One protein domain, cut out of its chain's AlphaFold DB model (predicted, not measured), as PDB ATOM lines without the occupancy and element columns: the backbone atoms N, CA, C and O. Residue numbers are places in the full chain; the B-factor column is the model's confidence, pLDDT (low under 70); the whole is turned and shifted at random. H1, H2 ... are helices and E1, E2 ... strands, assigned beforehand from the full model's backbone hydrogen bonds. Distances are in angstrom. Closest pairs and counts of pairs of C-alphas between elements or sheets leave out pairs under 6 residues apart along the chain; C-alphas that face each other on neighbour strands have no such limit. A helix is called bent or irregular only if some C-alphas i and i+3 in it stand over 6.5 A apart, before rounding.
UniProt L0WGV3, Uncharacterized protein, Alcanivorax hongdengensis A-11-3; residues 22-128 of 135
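This is residues 22 to 128 of the 135 residues of an uncharacterized protein of Alcanivorax hongdengensis A-11-3 (UniProt L0WGV3). What shape comes first? A long, strongly twisted sheet built along E1 lies between helices, with the bent H1 making a corner over one face and H2 covering part of the other; the E1 and E2 hairpin makes one end of the long axis. What is it made of? The printed part has 107 residues with two named helices and five named strands; along the chain come three strands, then H1, E4, H2 and E5, and the class is mixed, helices and strands, with one branched sheet in which E1 is the antiparallel neighbour of E2, of E3 and of E4, and E5 is the parallel neighbour of E2. How spread out is it? It is only just compact, close to loose, with a radius of gyration of the C-alphas of 15.1 A, and spans 52 by 29 by 21 A.

Where are the strands? E1, residues 22 to 35, runs 40.4 A from C-alpha 22 at (-25.006, -6.565, 48.058). E2 is residues 40 to 47, 22.7 A; E3 is 52 to 55, E4 100 to 103, and E5, 123 to 127, ends at C-alpha 127 (-43.004, 4.332, 52.234). Where are the helices? H1, residues 62 to 85, was assigned as one helix by its hydrogen bonds but is bent, with C-alphas 72 and 75 7.7 A apart. Its arms are H1a, 62 to 72, itself irregular with C-alphas 69 and 72 6.7 A apart, and H1b, 75 to 85; H2 is 106 to 117, 16.5 A.

How do the strands pair? E1 is antiparallel to E2, a hairpin with N 30 and O 44 at 2.9 A, and to E3 on the same side, with N 24 and O 52 at 2.9 A. On the other side E4 is antiparallel to E1, with N 23 and O 103 at 2.8 A; E5 is parallel to E2, with N 45 and O 124 at 2.8 A. Where do the helices sit? H1a and H1b, about perpendicular at 88 degrees, are on one face, and H2 on the opposite face; the closest C-alphas are Ser 63 and Val 102 for H1a and E4, 5.9 A, Leu 46 and Ala 85 for E2 and H1b, 7.0 A, and Tyr 23 and Ala 109 for E1 and H2, 6.1 A. Every O i to N i+4 pair is within hydrogen-bond range in H1b and H2, and 6 of 7 in H1a.

How large is it? The two C-alphas farthest apart, of Ser 37 and Glu 58, are 52.5 A apart. Are there cuts, long links or weak places? The printed part has no cut, the link from H1 to E4, residues 86 to 99, is long, and no printed residue is under 70 in pLDDT.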
ATOM      1  N   CYS A  22     -24.423  -7.778  48.605       95.62
ATOM      2  CA  CYS A  22     -25.006  -6.565  48.058       95.62
ATOM      3  C   CYS A  22     -26.223  -6.123  48.864       95.62
ATOM      4  O   CYS A  22     -27.137  -6.890  49.154       95.62
ATOM      5  N   TYR A  23     -26.263  -4.835  49.175       97.56
ATOM      6  CA  TYR A  23     -27.329  -4.189  49.921       97.56
ATOM      7  C   TYR A  23     -27.958  -3.120  49.050       97.56
ATOM      8  O   TYR A  23     -27.254  -2.248  48.534       97.56
ATOM      9  N   TYR A  24     -29.276  -3.160  48.891       97.81
ATOM     10  CA  TYR A  24     -29.958  -2.244  47.989       97.81
ATOM     11  C   TYR A  24     -31.311  -1.777  48.510       97.81
ATOM     12  O   TYR A  24     -31.939  -2.409  49.353       97.81
ATOM     13  N   TYR A  25     -31.765  -0.640  48.001       98.00
ATOM     14  CA  TYR A  25     -33.121  -0.138  48.206       98.00
ATOM     15  C   TYR A  25     -33.501   0.778  47.046       98.00
ATOM     16  O   TYR A  25     -32.633   1.340  46.374       98.00
ATOM     17  N   TRP A  26     -34.798   0.967  46.823       98.19
ATOM     18  CA  TRP A  26     -35.287   1.883  45.796       98.19
ATOM     19  C   TRP A  26     -35.700   3.204  46.413       98.19
ATOM     20  O   TRP A  26     -36.318   3.242  47.479       98.19
ATOM     21  N   VAL A  27     -35.368   4.290  45.725       97.31
ATOM     22  CA  VAL A  27     -35.811   5.628  46.095       97.31
ATOM     23  C   VAL A  27     -36.064   6.451  44.841       97.31
ATOM     24  O   VAL A  27     -35.223   6.496  43.949       97.31
ATOM     25  N   ALA A  28     -37.199   7.135  44.807       96.88
ATOM     26  CA  ALA A  28     -37.520   8.143  43.808       96.88
ATOM     27  C   ALA A  28     -37.828   9.464  44.513       96.88
ATOM     28  O   ALA A  28     -38.318   9.482  45.646       96.88
ATOM     29  N   GLN A  29     -37.505  10.576  43.862       94.38
ATOM     30  CA  GLN A  29     -37.752  11.907  44.402       94.38
ATOM     31  C   GLN A  29     -38.511  12.722  43.371       94.38
ATOM     32  O   GLN A  29     -38.045  12.882  42.247       94.38
ATOM     33  N   CYS A  30     -39.657  13.244  43.778       93.94
ATOM     34  CA  CYS A  30     -40.413  14.223  43.020       93.94
ATOM     35  C   CYS A  30     -40.221  15.585  43.679       93.94
ATOM     36  O   CYS A  30     -40.258  15.686  44.911       93.94
ATOM     37  N   ILE A  31     -40.020  16.616  42.870       91.75
ATOM     38  CA  ILE A  31     -39.880  17.992  43.333       91.75
ATOM     39  C   ILE A  31     -40.859  18.829  42.527       91.75
ATOM     40  O   ILE A  31     -40.841  18.781  41.301       91.75
ATOM     41  N   ASP A  32     -41.681  19.590  43.233       88.81
ATOM     42  CA  ASP A  32     -42.567  20.585  42.653       88.81
ATOM     43  C   ASP A  32     -42.161  21.963  43.171       88.81
ATOM     44  O   ASP A  32     -41.987  22.161  44.377       88.81
ATOM     45  N   VAL A  33     -41.940  22.897  42.253       82.81
ATOM     46  CA  VAL A  33     -41.492  24.252  42.578       82.81
ATOM     47  C   VAL A  33     -42.726  25.135  42.618       82.81
ATOM     48  O   VAL A  33     -43.258  25.513  41.579       82.81
ATOM     49  N   THR A  34     -43.188  25.446  43.827       76.88
ATOM     50  CA  THR A  34     -44.407  26.235  44.036       76.88
ATOM     51  C   THR A  34     -44.156  27.721  43.772       76.88
ATOM     52  O   THR A  34     -44.975  28.371  43.128       76.88
ATOM     53  N   ASP A  35     -43.004  28.246  44.204       75.44
ATOM     54  CA  ASP A  35     -42.557  29.606  43.888       75.44
ATOM     55  C   ASP A  35     -41.022  29.651  43.786       75.44
ATOM     56  O   ASP A  35     -40.291  29.578  44.778       75.44
ATOM     57  N   ALA A  36     -40.517  29.795  42.557       71.12
ATOM     58  CA  ALA A  36     -39.084  29.866  42.286       71.12
ATOM     59  C   ALA A  36     -38.425  31.141  42.849       71.12
ATOM     60  O   ALA A  36     -37.237  31.120  43.177       71.12
ATOM     61  N   SER A  37     -39.180  32.237  42.983       74.19
ATOM     62  CA  SER A  37     -38.676  33.516  43.497       74.19
ATOM     63  C   SER A  37     -38.465  33.478  45.013       74.19
ATOM     64  O   SER A  37     -37.487  34.032  45.515       74.19
ATOM     65  N   GLN A  38     -39.319  32.738  45.726       73.44
ATOM     66  CA  GLN A  38     -39.239  32.538  47.177       73.44
ATOM     67  C   GLN A  38     -38.493  31.256  47.573       73.44
ATOM     68  O   GLN A  38     -38.312  30.984  48.759       73.44
ATOM     69  N   ARG A  39     -38.003  30.483  46.590       71.88
ATOM     70  CA  ARG A  39     -37.385  29.158  46.782       71.88
ATOM     71  C   ARG A  39     -38.294  28.194  47.548       71.88
ATOM     72  O   ARG A  39     -37.805  27.317  48.261       71.88
ATOM     73  N   GLU A  40     -39.602  28.339  47.384       80.69
ATOM     74  CA  GLU A  40     -40.564  27.404  47.945       80.69
ATOM     75  C   GLU A  40     -40.711  26.216  47.000       80.69
ATOM     76  O   GLU A  40     -41.171  26.335  45.861       80.69
ATOM     77  N   PHE A  41     -40.300  25.050  47.481       87.00
ATOM     78  CA  PHE A  41     -40.458  23.787  46.779       87.00
ATOM     79  C   PHE A  41     -41.059  22.755  47.721       87.00
ATOM     80  O   PHE A  41     -40.778  22.749  48.919       87.00
ATOM     81  N   GLN A  42     -41.860  21.853  47.171       90.75
ATOM     82  CA  GLN A  42     -42.309  20.651  47.851       90.75
ATOM     83  C   GLN A  42     -41.541  19.463  47.297       90.75
ATOM     84  O   GLN A  42     -41.402  19.288  46.091       90.75
ATOM     85  N   GLN A  43     -41.058  18.616  48.191       93.00
ATOM     86  CA  GLN A  43     -40.372  17.387  47.841       93.00
ATOM     87  C   GLN A  43     -41.184  16.201  48.347       93.00
ATOM     88  O   GLN A  43     -41.580  16.145  49.510       93.00
ATOM     89  N   THR A  44     -41.390  15.209  47.489       95.06
ATOM     90  CA  THR A  44     -41.884  13.892  47.894       95.06
ATOM     91  C   THR A  44     -40.798  12.862  47.630       95.06
ATOM     92  O   THR A  44     -40.327  12.722  46.505       95.06
ATOM     93  N   VAL A  45     -40.388  12.138  48.668       96.19
ATOM     94  CA  VAL A  45     -39.462  11.009  48.560       96.19
ATOM     95  C   VAL A  45     -40.242   9.718  48.719       96.19
ATOM     96  O   VAL A  45     -40.790   9.446  49.783       96.19
ATOM     97  N   LEU A  46     -40.262   8.915  47.665       97.19
ATOM     98  CA  LEU A  46     -40.819   7.570  47.649       97.19
ATOM     99  C   LEU A  46     -39.679   6.599  47.916       97.19
ATOM    100  O   LEU A  46     -38.666   6.656  47.223       97.19
ATOM    101  N   ILE A  47     -39.803   5.732  48.914       97.81
ATOM    102  CA  ILE A  47     -38.718   4.824  49.301       97.81
ATOM    103  C   ILE A  47     -39.245   3.437  49.659       97.81
ATOM    104  O   ILE A  47     -40.314   3.311  50.259       97.81
ATOM    105  N   SER A  48     -38.498   2.389  49.305       97.44
ATOM    106  CA  SER A  48     -38.846   1.013  49.670       97.44
ATOM    107  C   SER A  48     -38.823   0.783  51.195       97.44
ATOM    108  O   SER A  48     -38.178   1.536  51.940       97.44
ATOM    109  N   PRO A  49     -39.500  -0.264  51.703       95.88
ATOM    110  CA  PRO A  49     -39.732  -0.448  53.136       95.88
ATOM    111  C   PRO A  49     -38.475  -0.712  53.962       95.88
ATOM    112  O   PRO A  49     -38.469  -0.452  55.164       95.88
ATOM    113  N   ALA A  50     -37.422  -1.221  53.324       96.00
ATOM    114  CA  ALA A  50     -36.176  -1.600  53.964       96.00
ATOM    115  C   ALA A  50     -35.001  -1.564  52.975       96.00
ATOM    116  O   ALA A  50     -35.188  -1.424  51.761       96.00
ATOM    117  N   VAL A  51     -33.800  -1.719  53.535       97.38
ATOM    118  CA  VAL A  51     -32.612  -2.161  52.802       97.38
ATOM    119  C   VAL A  51     -32.707  -3.675  52.640       97.38
ATOM    120  O   VAL A  51     -32.817  -4.396  53.630       97.38
ATOM    121  N   ASN A  52     -32.676  -4.138  51.399       97.00
ATOM    122  CA  ASN A  52     -32.687  -5.545  51.030       97.00
ATOM    123  C   ASN A  52     -31.263  -6.062  50.813       97.00
ATOM    124  O   ASN A  52     -30.326  -5.282  50.637       97.00
ATOM    125  N   TYR A  53     -31.136  -7.385  50.790       96.06
ATOM    126  CA  TYR A  53     -29.894  -8.108  50.551       96.06
ATOM    127  C   TYR A  53     -29.991  -8.920  49.254       96.06
ATOM    128  O   TYR A  53     -31.058  -9.444  48.930       96.06
ATOM    129  N   LEU A  54     -28.882  -9.017  48.528       95.06
ATOM    130  CA  LEU A  54     -28.678  -9.891  47.377       95.06
ATOM    131  C   LEU A  54     -27.232 -10.392  47.427       95.06
ATOM    132  O   LEU A  54     -26.320  -9.593  47.608       95.06
ATOM    133  N   ASN A  55     -27.015 -11.686  47.233       93.31
ATOM    134  CA  ASN A  55     -25.672 -12.222  47.025       93.31
ATOM    135  C   ASN A  55     -25.375 -12.199  45.517       93.31
ATOM    136  O   ASN A  55     -26.183 -12.710  44.734       93.31
ATOM    137  N   SER A  56     -24.284 -11.552  45.095       91.62
ATOM    138  CA  SER A  56     -23.914 -11.524  43.675       91.62
ATOM    139  C   SER A  56     -23.302 -12.850  43.230       91.62
ATOM    140  O   SER A  56     -22.752 -13.605  44.031       91.62
ATOM    141  N   ALA A  57     -23.391 -13.142  41.931       88.44
ATOM    142  CA  ALA A  57     -22.645 -14.256  41.366       88.44
ATOM    143  C   ALA A  57     -21.130 -14.011  41.485       88.44
ATOM    144  O   ALA A  57     -20.670 -12.875  41.617       88.44
ATOM    145  N   GLU A  58     -20.353 -15.089  41.415       85.12
ATOM    146  CA  GLU A  58     -18.897 -15.045  41.525       85.12
ATOM    147  C   GLU A  58     -18.285 -14.048  40.521       85.12
ATOM    148  O   GLU A  58     -18.487 -14.165  39.311       85.12
ATOM    149  N   GLY A  59     -17.567 -13.034  41.020       83.25
ATOM    150  CA  GLY A  59     -16.917 -12.018  40.178       83.25
ATOM    151  C   GLY A  59     -17.855 -10.955  39.601       83.25
ATOM    152  O   GLY A  59     -17.402 -10.096  38.841       83.25
ATOM    153  N   GLN A  60     -19.140 -10.978  39.963       89.44
ATOM    154  CA  GLN A  60     -20.121  -9.997  39.522       89.44
ATOM    155  C   GLN A  60     -20.193  -8.813  40.491       89.44
ATOM    156  O   GLN A  60     -20.374  -8.980  41.701       89.44
ATOM    157  N   GLN A  61     -20.130  -7.596  39.946       91.25
ATOM    158  CA  GLN A  61     -20.286  -6.375  40.735       91.25
ATOM    159  C   GLN A  61     -21.718  -6.243  41.266       91.25
ATOM    160  O   GLN A  61     -22.687  -6.524  40.560       91.25
ATOM    161  N   CYS A  62     -21.876  -5.721  42.485       93.25
ATOM    162  CA  CYS A  62     -23.196  -5.571  43.100       93.25
ATOM    163  C   CYS A  62     -24.199  -4.751  42.276       93.25
ATOM    164  O   CYS A  62     -25.379  -5.096  42.231       93.25
ATOM    165  N   SER A  63     -23.759  -3.664  41.638       93.44
ATOM    166  CA  SER A  63     -24.622  -2.843  40.779       93.44
ATOM    167  C   SER A  63     -25.160  -3.641  39.593       93.44
ATOM    168  O   SER A  63     -26.342  -3.539  39.276       93.44
ATOM    169  N   GLU A  64     -24.311  -4.464  38.980       94.31
ATOM    170  CA  GLU A  64     -24.671  -5.333  37.863       94.31
ATOM    171  C   GLU A  64     -25.627  -6.444  38.306       94.31
ATOM    172  O   GLU A  64     -26.675  -6.627  37.688       94.31
ATOM    173  N   ALA A  65     -25.321  -7.122  39.418       95.06
ATOM    174  CA  ALA A  65     -26.171  -8.170  39.978       95.06
ATOM    175  C   ALA A  65     -27.581  -7.642  40.281       95.06
ATOM    176  O   ALA A  65     -28.582  -8.221  39.854       95.06
ATOM    177  N   VAL A  66     -27.677  -6.496  40.963       96.62
ATOM    178  CA  VAL A  66     -28.967  -5.871  41.284       96.62
ATOM    179  C   VAL A  66     -29.702  -5.431  40.018       96.62
ATOM    180  O   VAL A  66     -30.896  -5.700  39.902       96.62
ATOM    181  N   ALA A  67     -29.021  -4.812  39.048       96.06
ATOM    182  CA  ALA A  67     -29.643  -4.402  37.788       96.06
ATOM    183  C   ALA A  67     -30.194  -5.604  37.002       96.06
ATOM    184  O   ALA A  67     -31.336  -5.570  36.538       96.06
ATOM    185  N   GLN A  68     -29.426  -6.694  36.921       95.94
ATOM    186  CA  GLN A  68     -29.833  -7.931  36.257       95.94
ATOM    187  C   GLN A  68     -31.069  -8.549  36.919       95.94
ATOM    188  O   GLN A  68     -32.005  -8.945  36.223       95.94
ATOM    189  N   LYS A  69     -31.101  -8.615  38.257       96.06
ATOM    190  CA  LYS A  69     -32.259  -9.152  38.988       96.06
ATOM    191  C   LYS A  69     -33.462  -8.207  38.974       96.06
ATOM    192  O   LYS A  69     -34.593  -8.678  39.045       96.06
ATOM    193  N   GLN A  70     -33.247  -6.895  38.858       97.06
ATOM    194  CA  GLN A  70     -34.321  -5.906  38.772       97.06
ATOM    195  C   GLN A  70     -35.008  -5.903  37.403       97.06
ATOM    196  O   GLN A  70     -36.223  -5.724  37.347       97.06
ATOM    197  N   ALA A  71     -34.266  -6.105  36.310       96.69
ATOM    198  CA  ALA A  71     -34.790  -6.067  34.943       96.69
ATOM    199  C   ALA A  71     -36.147  -6.792  34.747       96.69
ATOM    200  O   ALA A  71     -37.068  -6.154  34.230       96.69
ATOM    201  N   PRO A  72     -36.343  -8.052  35.198       96.62
ATOM    202  CA  PRO A  72     -37.619  -8.754  35.029       96.62
ATOM    203  C   PRO A  72     -38.785  -8.173  35.843       96.62
ATOM    204  O   PRO A  72     -39.937  -8.387  35.478       96.62
ATOM    205  N   VAL A  73     -38.514  -7.436  36.924       96.38
ATOM    206  CA  VAL A  73     -39.536  -6.848  37.814       96.38
ATOM    207  C   VAL A  73     -39.656  -5.328  37.662       96.38
ATOM    208  O   VAL A  73     -40.391  -4.681  38.405       96.38
ATOM    209  N   ASN A  74     -38.951  -4.726  36.698       96.44
ATOM    210  CA  ASN A  74     -38.869  -3.272  36.568       96.44
ATOM    211  C   ASN A  74     -40.233  -2.621  36.280       96.44
ATOM    212  O   ASN A  74     -40.543  -1.570  36.833       96.44
ATOM    213  N   ALA A  75     -41.069  -3.261  35.457       95.81
ATOM    214  CA  ALA A  75     -42.412  -2.762  35.154       95.81
ATOM    215  C   ALA A  75     -43.325  -2.763  36.395       95.81
ATOM    216  O   ALA A  75     -43.988  -1.764  36.672       95.81
ATOM    217  N   GLU A  76     -43.308  -3.845  37.178       95.62
ATOM    218  CA  GLU A  76     -44.059  -3.964  38.437       95.62
ATOM    219  C   GLU A  76     -43.569  -2.950  39.483       95.62
ATOM    220  O   GLU A  76     -44.369  -2.291  40.156       95.62
ATOM    221  N   LEU A  77     -42.250  -2.763  39.581       96.75
ATOM    222  CA  LEU A  77     -41.638  -1.756  40.447       96.75
ATOM    223  C   LEU A  77     -42.091  -0.342  40.076       96.75
ATOM    224  O   LEU A  77     -42.536   0.399  40.954       96.75
ATOM    225  N   LEU A  78     -42.023   0.026  38.793       97.00
ATOM    226  CA  LEU A  78     -42.486   1.330  38.313       97.00
ATOM    227  C   LEU A  78     -43.979   1.526  38.574       97.00
ATOM    228  O   LEU A  78     -44.379   2.602  39.019       97.00
ATOM    229  N   GLN A  79     -44.807   0.504  38.354       96.31
ATOM    230  CA  GLN A  79     -46.236   0.564  38.659       96.31
ATOM    231  C   GLN A  79     -46.479   0.814  40.154       96.31
ATOM    232  O   GLN A  79     -47.236   1.717  40.512       96.31
ATOM    233  N   THR A  80     -45.796   0.071  41.026       96.94
ATOM    234  CA  THR A  80     -45.923   0.193  42.487       96.94
ATOM    235  C   THR A  80     -45.478   1.575  42.974       96.94
ATOM    236  O   THR A  80     -46.160   2.217  43.779       96.94
ATOM    237  N   PHE A  81     -44.357   2.080  42.453       97.56
ATOM    238  CA  PHE A  81     -43.864   3.418  42.775       97.56
ATOM    239  C   PHE A  81     -44.803   4.515  42.271       97.56
ATOM    240  O   PHE A  81     -45.087   5.441  43.026       97.56
ATOM    241  N   ASN A  82     -45.344   4.399  41.057       96.62
ATOM    242  CA  ASN A  82     -46.302   5.365  40.514       96.62
ATOM    243  C   ASN A  82     -47.645   5.349  41.254       96.62
ATOM    244  O   ASN A  82     -48.221   6.405  41.521       96.62
ATOM    245  N   GLN A  83     -48.117   4.176  41.681       96.00
ATOM    246  CA  GLN A  83     -49.290   4.082  42.547       96.00
ATOM    247  C   GLN A  83     -49.042   4.813  43.870       96.00
ATOM    248  O   GLN A  83     -49.882   5.594  44.318       96.00
ATOM    249  N   ALA A  84     -47.874   4.616  44.486       95.62
ATOM    250  CA  ALA A  84     -47.513   5.341  45.695       95.62
ATOM    251  C   ALA A  84     -47.350   6.852  45.452       95.62
ATOM    252  O   ALA A  84     -47.767   7.633  46.312       95.62
ATOM    253  N   ALA A  85     -46.800   7.242  44.297       94.69
ATOM    254  CA  ALA A  85     -46.573   8.621  43.875       94.69
ATOM    255  C   ALA A  85     -47.873   9.416  43.736       94.69
ATOM    256  O   ALA A  85     -47.890  10.586  44.099       94.69
ATOM    257  N   SER A  86     -48.978   8.775  43.334       93.06
ATOM    258  CA  SER A  86     -50.306   9.416  43.240       93.06
ATOM    259  C   SER A  86     -50.803  10.045  44.554       93.06
ATOM    260  O   SER A  86     -51.679  10.905  44.544       93.06
ATOM    261  N   ARG A  87     -50.226   9.644  45.696       88.19
ATOM    262  CA  ARG A  87     -50.520  10.201  47.029       88.19
ATOM    263  C   ARG A  87     -49.649  11.412  47.380       88.19
ATOM    264  O   ARG A  87     -49.916  12.095  48.367       88.19
ATOM    265  N   GLY A  88     -48.575  11.644  46.629       85.81
ATOM    266  CA  GLY A  88     -47.597  12.697  46.862       85.81
ATOM    267  C   GLY A  88     -47.898  13.939  46.037       85.81
ATOM    268  O   GLY A  88     -47.887  13.885  44.812       85.81
ATOM    269  N   LYS A  89     -48.090  15.083  46.699       84.38
ATOM    270  CA  LYS A  89     -48.420  16.352  46.025       84.38
ATOM    271  C   LYS A  89     -47.358  16.801  45.015       84.38
ATOM    272  O   LYS A  89     -47.712  17.371  43.995       84.38
ATOM    273  N   ALA A  90     -46.082  16.504  45.275       89.31
ATOM    274  CA  ALA A  90     -44.981  16.898  44.394       89.31
ATOM    275  C   ALA A  90     -44.772  15.957  43.190       89.31
ATOM    276  O   ALA A  90     -43.963  16.252  42.316       89.31
ATOM    277  N   CYS A  91     -45.443  14.801  43.145       91.50
ATOM    278  CA  CYS A  91     -45.292  13.811  42.077       91.50
ATOM    279  C   CYS A  91     -46.354  14.006  40.990       91.50
ATOM    280  O   CYS A  91     -47.274  13.204  40.855       91.50
ATOM    281  N   THR A  92     -46.237  15.091  40.222       88.62
ATOM    282  CA  THR A  92     -47.184  15.426  39.141       88.62
ATOM    283  C   THR A  92     -46.928  14.648  37.852       88.62
ATOM    284  O   THR A  92     -47.846  14.444  37.062       88.62
ATOM    285  N   GLN A  93     -45.689  14.197  37.644       90.62
ATOM    286  CA  GLN A  93     -45.282  13.373  36.510       90.62
ATOM    287  C   GLN A  93     -45.024  11.931  36.956       90.62
ATOM    288  O   GLN A  93     -44.521  11.718  38.066       90.62
ATOM    289  N   PRO A  94     -45.335  10.939  36.105       92.88
ATOM    290  CA  PRO A  94     -45.024   9.555  36.405       92.88
ATOM    291  C   PRO A  94     -43.509   9.335  36.434       92.88
ATOM    292  O   PRO A  94     -42.754   9.880  35.630       92.88
ATOM    293  N   ILE A  95     -43.071   8.477  37.348       95.25
ATOM    294  CA  ILE A  95     -41.714   7.945  37.396       95.25
ATOM    295  C   ILE A  95     -41.557   7.003  36.204       95.25
ATOM    296  O   ILE A  95     -42.240   5.979  36.122       95.25
ATOM    297  N   THR A  96     -40.669   7.357  35.281       95.00
ATOM    298  CA  THR A  96     -40.380   6.586  34.062       95.00
ATOM    299  C   THR A  96     -39.176   5.662  34.220       95.00
ATOM    300  O   THR A  96     -39.069   4.661  33.516       95.00
ATOM    301  N   GLU A  97     -38.295   5.966  35.171       94.38
ATOM    302  CA  GLU A  97     -37.099   5.193  35.472       94.38
ATOM    303  C   GLU A  97     -36.911   5.086  36.987       94.38
ATOM    304  O   GLU A  97     -37.085   6.055  37.727       94.38
ATOM    305  N   LEU A  98     -36.545   3.893  37.452       95.44
ATOM    306  CA  LEU A  98     -36.258   3.631  38.853       95.44
ATOM    307  C   LEU A  98     -35.020   2.748  38.942       95.44
ATOM    308  O   LEU A  98     -35.048   1.597  38.526       95.44
ATOM    309  N   GLN A  99     -33.944   3.267  39.521       94.06
ATOM    310  CA  GLN A  99     -32.732   2.493  39.778       94.06
ATOM    311  C   GLN A  99     -32.596   2.218  41.275       94.06
ATOM    312  O   GLN A  99     -32.888   3.079  42.113       94.06
ATOM    313  N   ALA A 100     -32.151   1.014  41.630       96.88
ATOM    314  CA  ALA A 100     -31.804   0.714  43.010       96.88
ATOM    315  C   ALA A 100     -30.526   1.466  43.409       96.88
ATOM    316  O   ALA A 100     -29.555   1.528  42.654       96.88
ATOM    317  N   LYS A 101     -30.489   1.990  44.634       97.50
ATOM    318  CA  LYS A 101     -29.228   2.389  45.259       97.50
ATOM    319  C   LYS A 101     -28.564   1.147  45.817       97.50
ATOM    320  O   LYS A 101     -29.177   0.470  46.635       97.50
ATOM    321  N   VAL A 102     -27.333   0.878  45.397       97.44
ATOM    322  CA  VAL A 102     -26.618  -0.367  45.697       97.44
ATOM    323  C   VAL A 102     -25.325  -0.081  46.448       97.44
ATOM    324  O   VAL A 102     -24.610   0.873  46.142       97.44
ATOM    325  N   TYR A 103     -25.025  -0.921  47.431       96.56
ATOM    326  CA  TYR A 103     -23.843  -0.834  48.277       96.56
ATOM    327  C   TYR A 103     -23.308  -2.238  48.555       96.56
ATOM    328  O   TYR A 103     -24.082  -3.170  48.722       96.56
ATOM    329  N   ASN A 104     -21.995  -2.371  48.703       93.94
ATOM    330  CA  ASN A 104     -21.326  -3.601  49.145       93.94
ATOM    331  C   ASN A 104     -21.034  -3.609  50.661       93.94
ATOM    332  O   ASN A 104     -20.261  -4.417  51.160       93.94
ATOM    333  N   GLN A 105     -21.586  -2.640  51.404       93.81
ATOM    334  CA  GLN A 105     -21.372  -2.490  52.842       93.81
ATOM    335  C   GLN A 105     -22.701  -2.181  53.550       93.81
ATOM    336  O   GLN A 105     -23.319  -1.149  53.250       93.81
ATOM    337  N   PRO A 106     -23.113  -2.988  54.548       94.56
ATOM    338  CA  PRO A 106     -24.414  -2.836  55.206       94.56
ATOM    339  C   PRO A 106     -24.541  -1.507  55.956       94.56
ATOM    340  O   PRO A 106     -25.592  -0.860  55.926       94.56
ATOM    341  N   GLY A 107     -23.454  -1.057  56.596       96.31
ATOM    342  CA  GLY A 107     -23.421   0.210  57.329       96.31
ATOM    343  C   GLY A 107     -23.659   1.420  56.423       96.31
ATOM    344  O   GLY A 107     -24.453   2.296  56.763       96.31
ATOM    345  N   LYS A 108     -23.047   1.441  55.229       96.62
ATOM    346  CA  LYS A 108     -23.263   2.508  54.238       96.62
ATOM    347  C   LYS A 108     -24.690   2.487  53.700       96.62
ATOM    348  O   LYS A 108     -25.335   3.535  53.675       96.62
ATOM    349  N   ALA A 109     -25.198   1.309  53.330       97.31
ATOM    350  CA  ALA A 109     -26.570   1.161  52.847       97.31
ATOM    351  C   ALA A 109     -27.581   1.697  53.869       97.31
ATOM    352  O   ALA A 109     -28.407   2.551  53.543       97.31
ATOM    353  N   SER A 110     -27.438   1.269  55.127       97.56
ATOM    354  CA  SER A 110     -28.279   1.702  56.244       97.56
ATOM    355  C   SER A 110     -28.181   3.207  56.478       97.56
ATOM    356  O   SER A 110     -29.205   3.879  56.597       97.56
ATOM    357  N   TRP A 111     -26.968   3.767  56.486       97.75
ATOM    358  CA  TRP A 111     -26.763   5.203  56.658       97.75
ATOM    359  C   TRP A 111     -27.483   6.007  55.569       97.75
ATOM    360  O   TRP A 111     -28.269   6.902  55.889       97.75
ATOM    361  N   HIS A 112     -27.294   5.661  54.290       97.81
ATOM    362  CA  HIS A 112     -27.935   6.369  53.177       97.81
ATOM    363  C   HIS A 112     -29.456   6.183  53.153       97.81
ATOM    364  O   HIS A 112     -30.186   7.124  52.823       97.81
ATOM    365  N   TYR A 113     -29.942   5.001  53.528       97.88
ATOM    366  CA  TYR A 113     -31.366   4.714  53.658       97.88
ATOM    367  C   TYR A 113     -32.021   5.610  54.720       97.88
ATOM    368  O   TYR A 113     -32.988   6.317  54.426       97.88
ATOM    369  N   GLN A 114     -31.440   5.686  55.923       97.00
ATOM    370  CA  GLN A 114     -31.946   6.558  56.991       97.00
ATOM    371  C   GLN A 114     -31.871   8.042  56.608       97.00
ATOM    372  O   GLN A 114     -32.807   8.798  56.862       97.00
ATOM    373  N   HIS A 115     -30.805   8.467  55.923       95.25
ATOM    374  CA  HIS A 115     -30.697   9.840  55.418       95.25
ATOM    375  C   HIS A 115     -31.763  10.166  54.367       95.25
ATOM    376  O   HIS A 115     -32.330  11.260  54.380       95.25
ATOM    377  N   SER A 116     -32.093   9.210  53.497       94.38
ATOM    378  CA  SER A 116     -33.163   9.367  52.507       94.38
ATOM    379  C   SER A 116     -34.536   9.504  53.180       94.38
ATOM    380  O   SER A 116     -35.356  10.294  52.717       94.38
ATOM    381  N   LYS A 117     -34.753   8.841  54.322       92.81
ATOM    382  CA  LYS A 117     -35.981   8.935  55.134       92.81
ATOM    383  C   LYS A 117     -36.063  10.148  56.050       92.81
ATOM    384  O   LYS A 117     -37.141  10.458  56.538       92.81
ATOM    385  N   LYS A 118     -34.943  10.818  56.315       93.25
ATOM    386  CA  LYS A 118     -34.900  11.915  57.284       93.25
ATOM    387  C   LYS A 118     -35.891  13.013  56.903       93.25
ATOM    388  O   LYS A 118     -35.795  13.568  55.802       93.25
ATOM    389  N   GLU A 119     -36.806  13.314  57.814       84.88
ATOM    390  CA  GLU A 119     -37.795  14.376  57.658       84.88
ATOM    391  C   GLU A 119     -37.119  15.749  57.614       84.88
ATOM    392  O   GLU A 119     -36.095  15.993  58.266       84.88
ATOM    393  N   ARG A 120     -37.676  16.637  56.791       87.75
ATOM    394  CA  ARG A 120     -37.235  18.023  56.603       87.75
ATOM    395  C   ARG A 120     -38.463  18.891  56.315       87.75
ATOM    396  O   ARG A 120     -39.448  18.358  55.801       87.75
ATOM    397  N   PRO A 121     -38.404  20.208  56.575       88.06
ATOM    398  CA  PRO A 121     -39.415  21.131  56.076       88.06
ATOM    399  C   PRO A 121     -39.649  20.916  54.578       88.06
ATOM    400  O   PRO A 121     -38.697  20.707  53.828       88.06
ATOM    401  N   HIS A 122     -40.918  20.916  54.173       88.12
ATOM    402  CA  HIS A 122     -41.363  20.723  52.787       88.12
ATOM    403  C   HIS A 122     -41.001  19.375  52.137       88.12
ATOM    404  O   HIS A 122     -41.254  19.182  50.950       88.12
ATOM    405  N   LYS A 123     -40.470  18.411  52.900       92.50
ATOM    406  CA  LYS A 123     -40.190  17.050  52.436       92.50
ATOM    407  C   LYS A 123     -41.176  16.066  53.052       92.50
ATOM    408  O   LYS A 123     -41.144  15.817  54.253       92.50
ATOM    409  N   THR A 124     -41.976  15.431  52.208       93.50
ATOM    410  CA  THR A 124     -42.820  14.292  52.583       93.50
ATOM    411  C   THR A 124     -42.114  12.995  52.211       93.50
ATOM    412  O   THR A 124     -41.594  12.869  51.103       93.50
ATOM    413  N   VAL A 125     -42.089  12.020  53.118       95.19
ATOM    414  CA  VAL A 125     -41.559  10.679  52.840       95.19
ATOM    415  C   VAL A 125     -42.718   9.696  52.770       95.19
ATOM    416  O   VAL A 125     -43.500   9.582  53.707       95.19
ATOM    417  N   ILE A 126     -42.820   8.978  51.656       95.38
ATOM    418  CA  ILE A 126     -43.827   7.949  51.421       95.38
ATOM    419  C   ILE A 126     -43.117   6.603  51.335       95.38
ATOM    420  O   ILE A 126     -42.320   6.348  50.431       95.38
ATOM    421  N   MET A 127     -43.438   5.723  52.278       96.50
ATOM    422  CA  MET A 127     -43.004   4.332  52.234       96.50
ATOM    423  C   MET A 127     -43.814   3.583  51.166       96.50
ATOM    424  O   MET A 127     -45.049   3.586  51.184       96.50
ATOM    425  N   VAL A 128     -43.118   2.951  50.226       96.75
ATOM    426  CA  VAL A 128     -43.714   2.180  49.132       96.75
ATOM    427  C   VAL A 128     -43.809   0.722  49.565       96.75
ATOM    428  O   VAL A 128     -42.820   0.000  49.556       96.75
TER     429      VAL A 128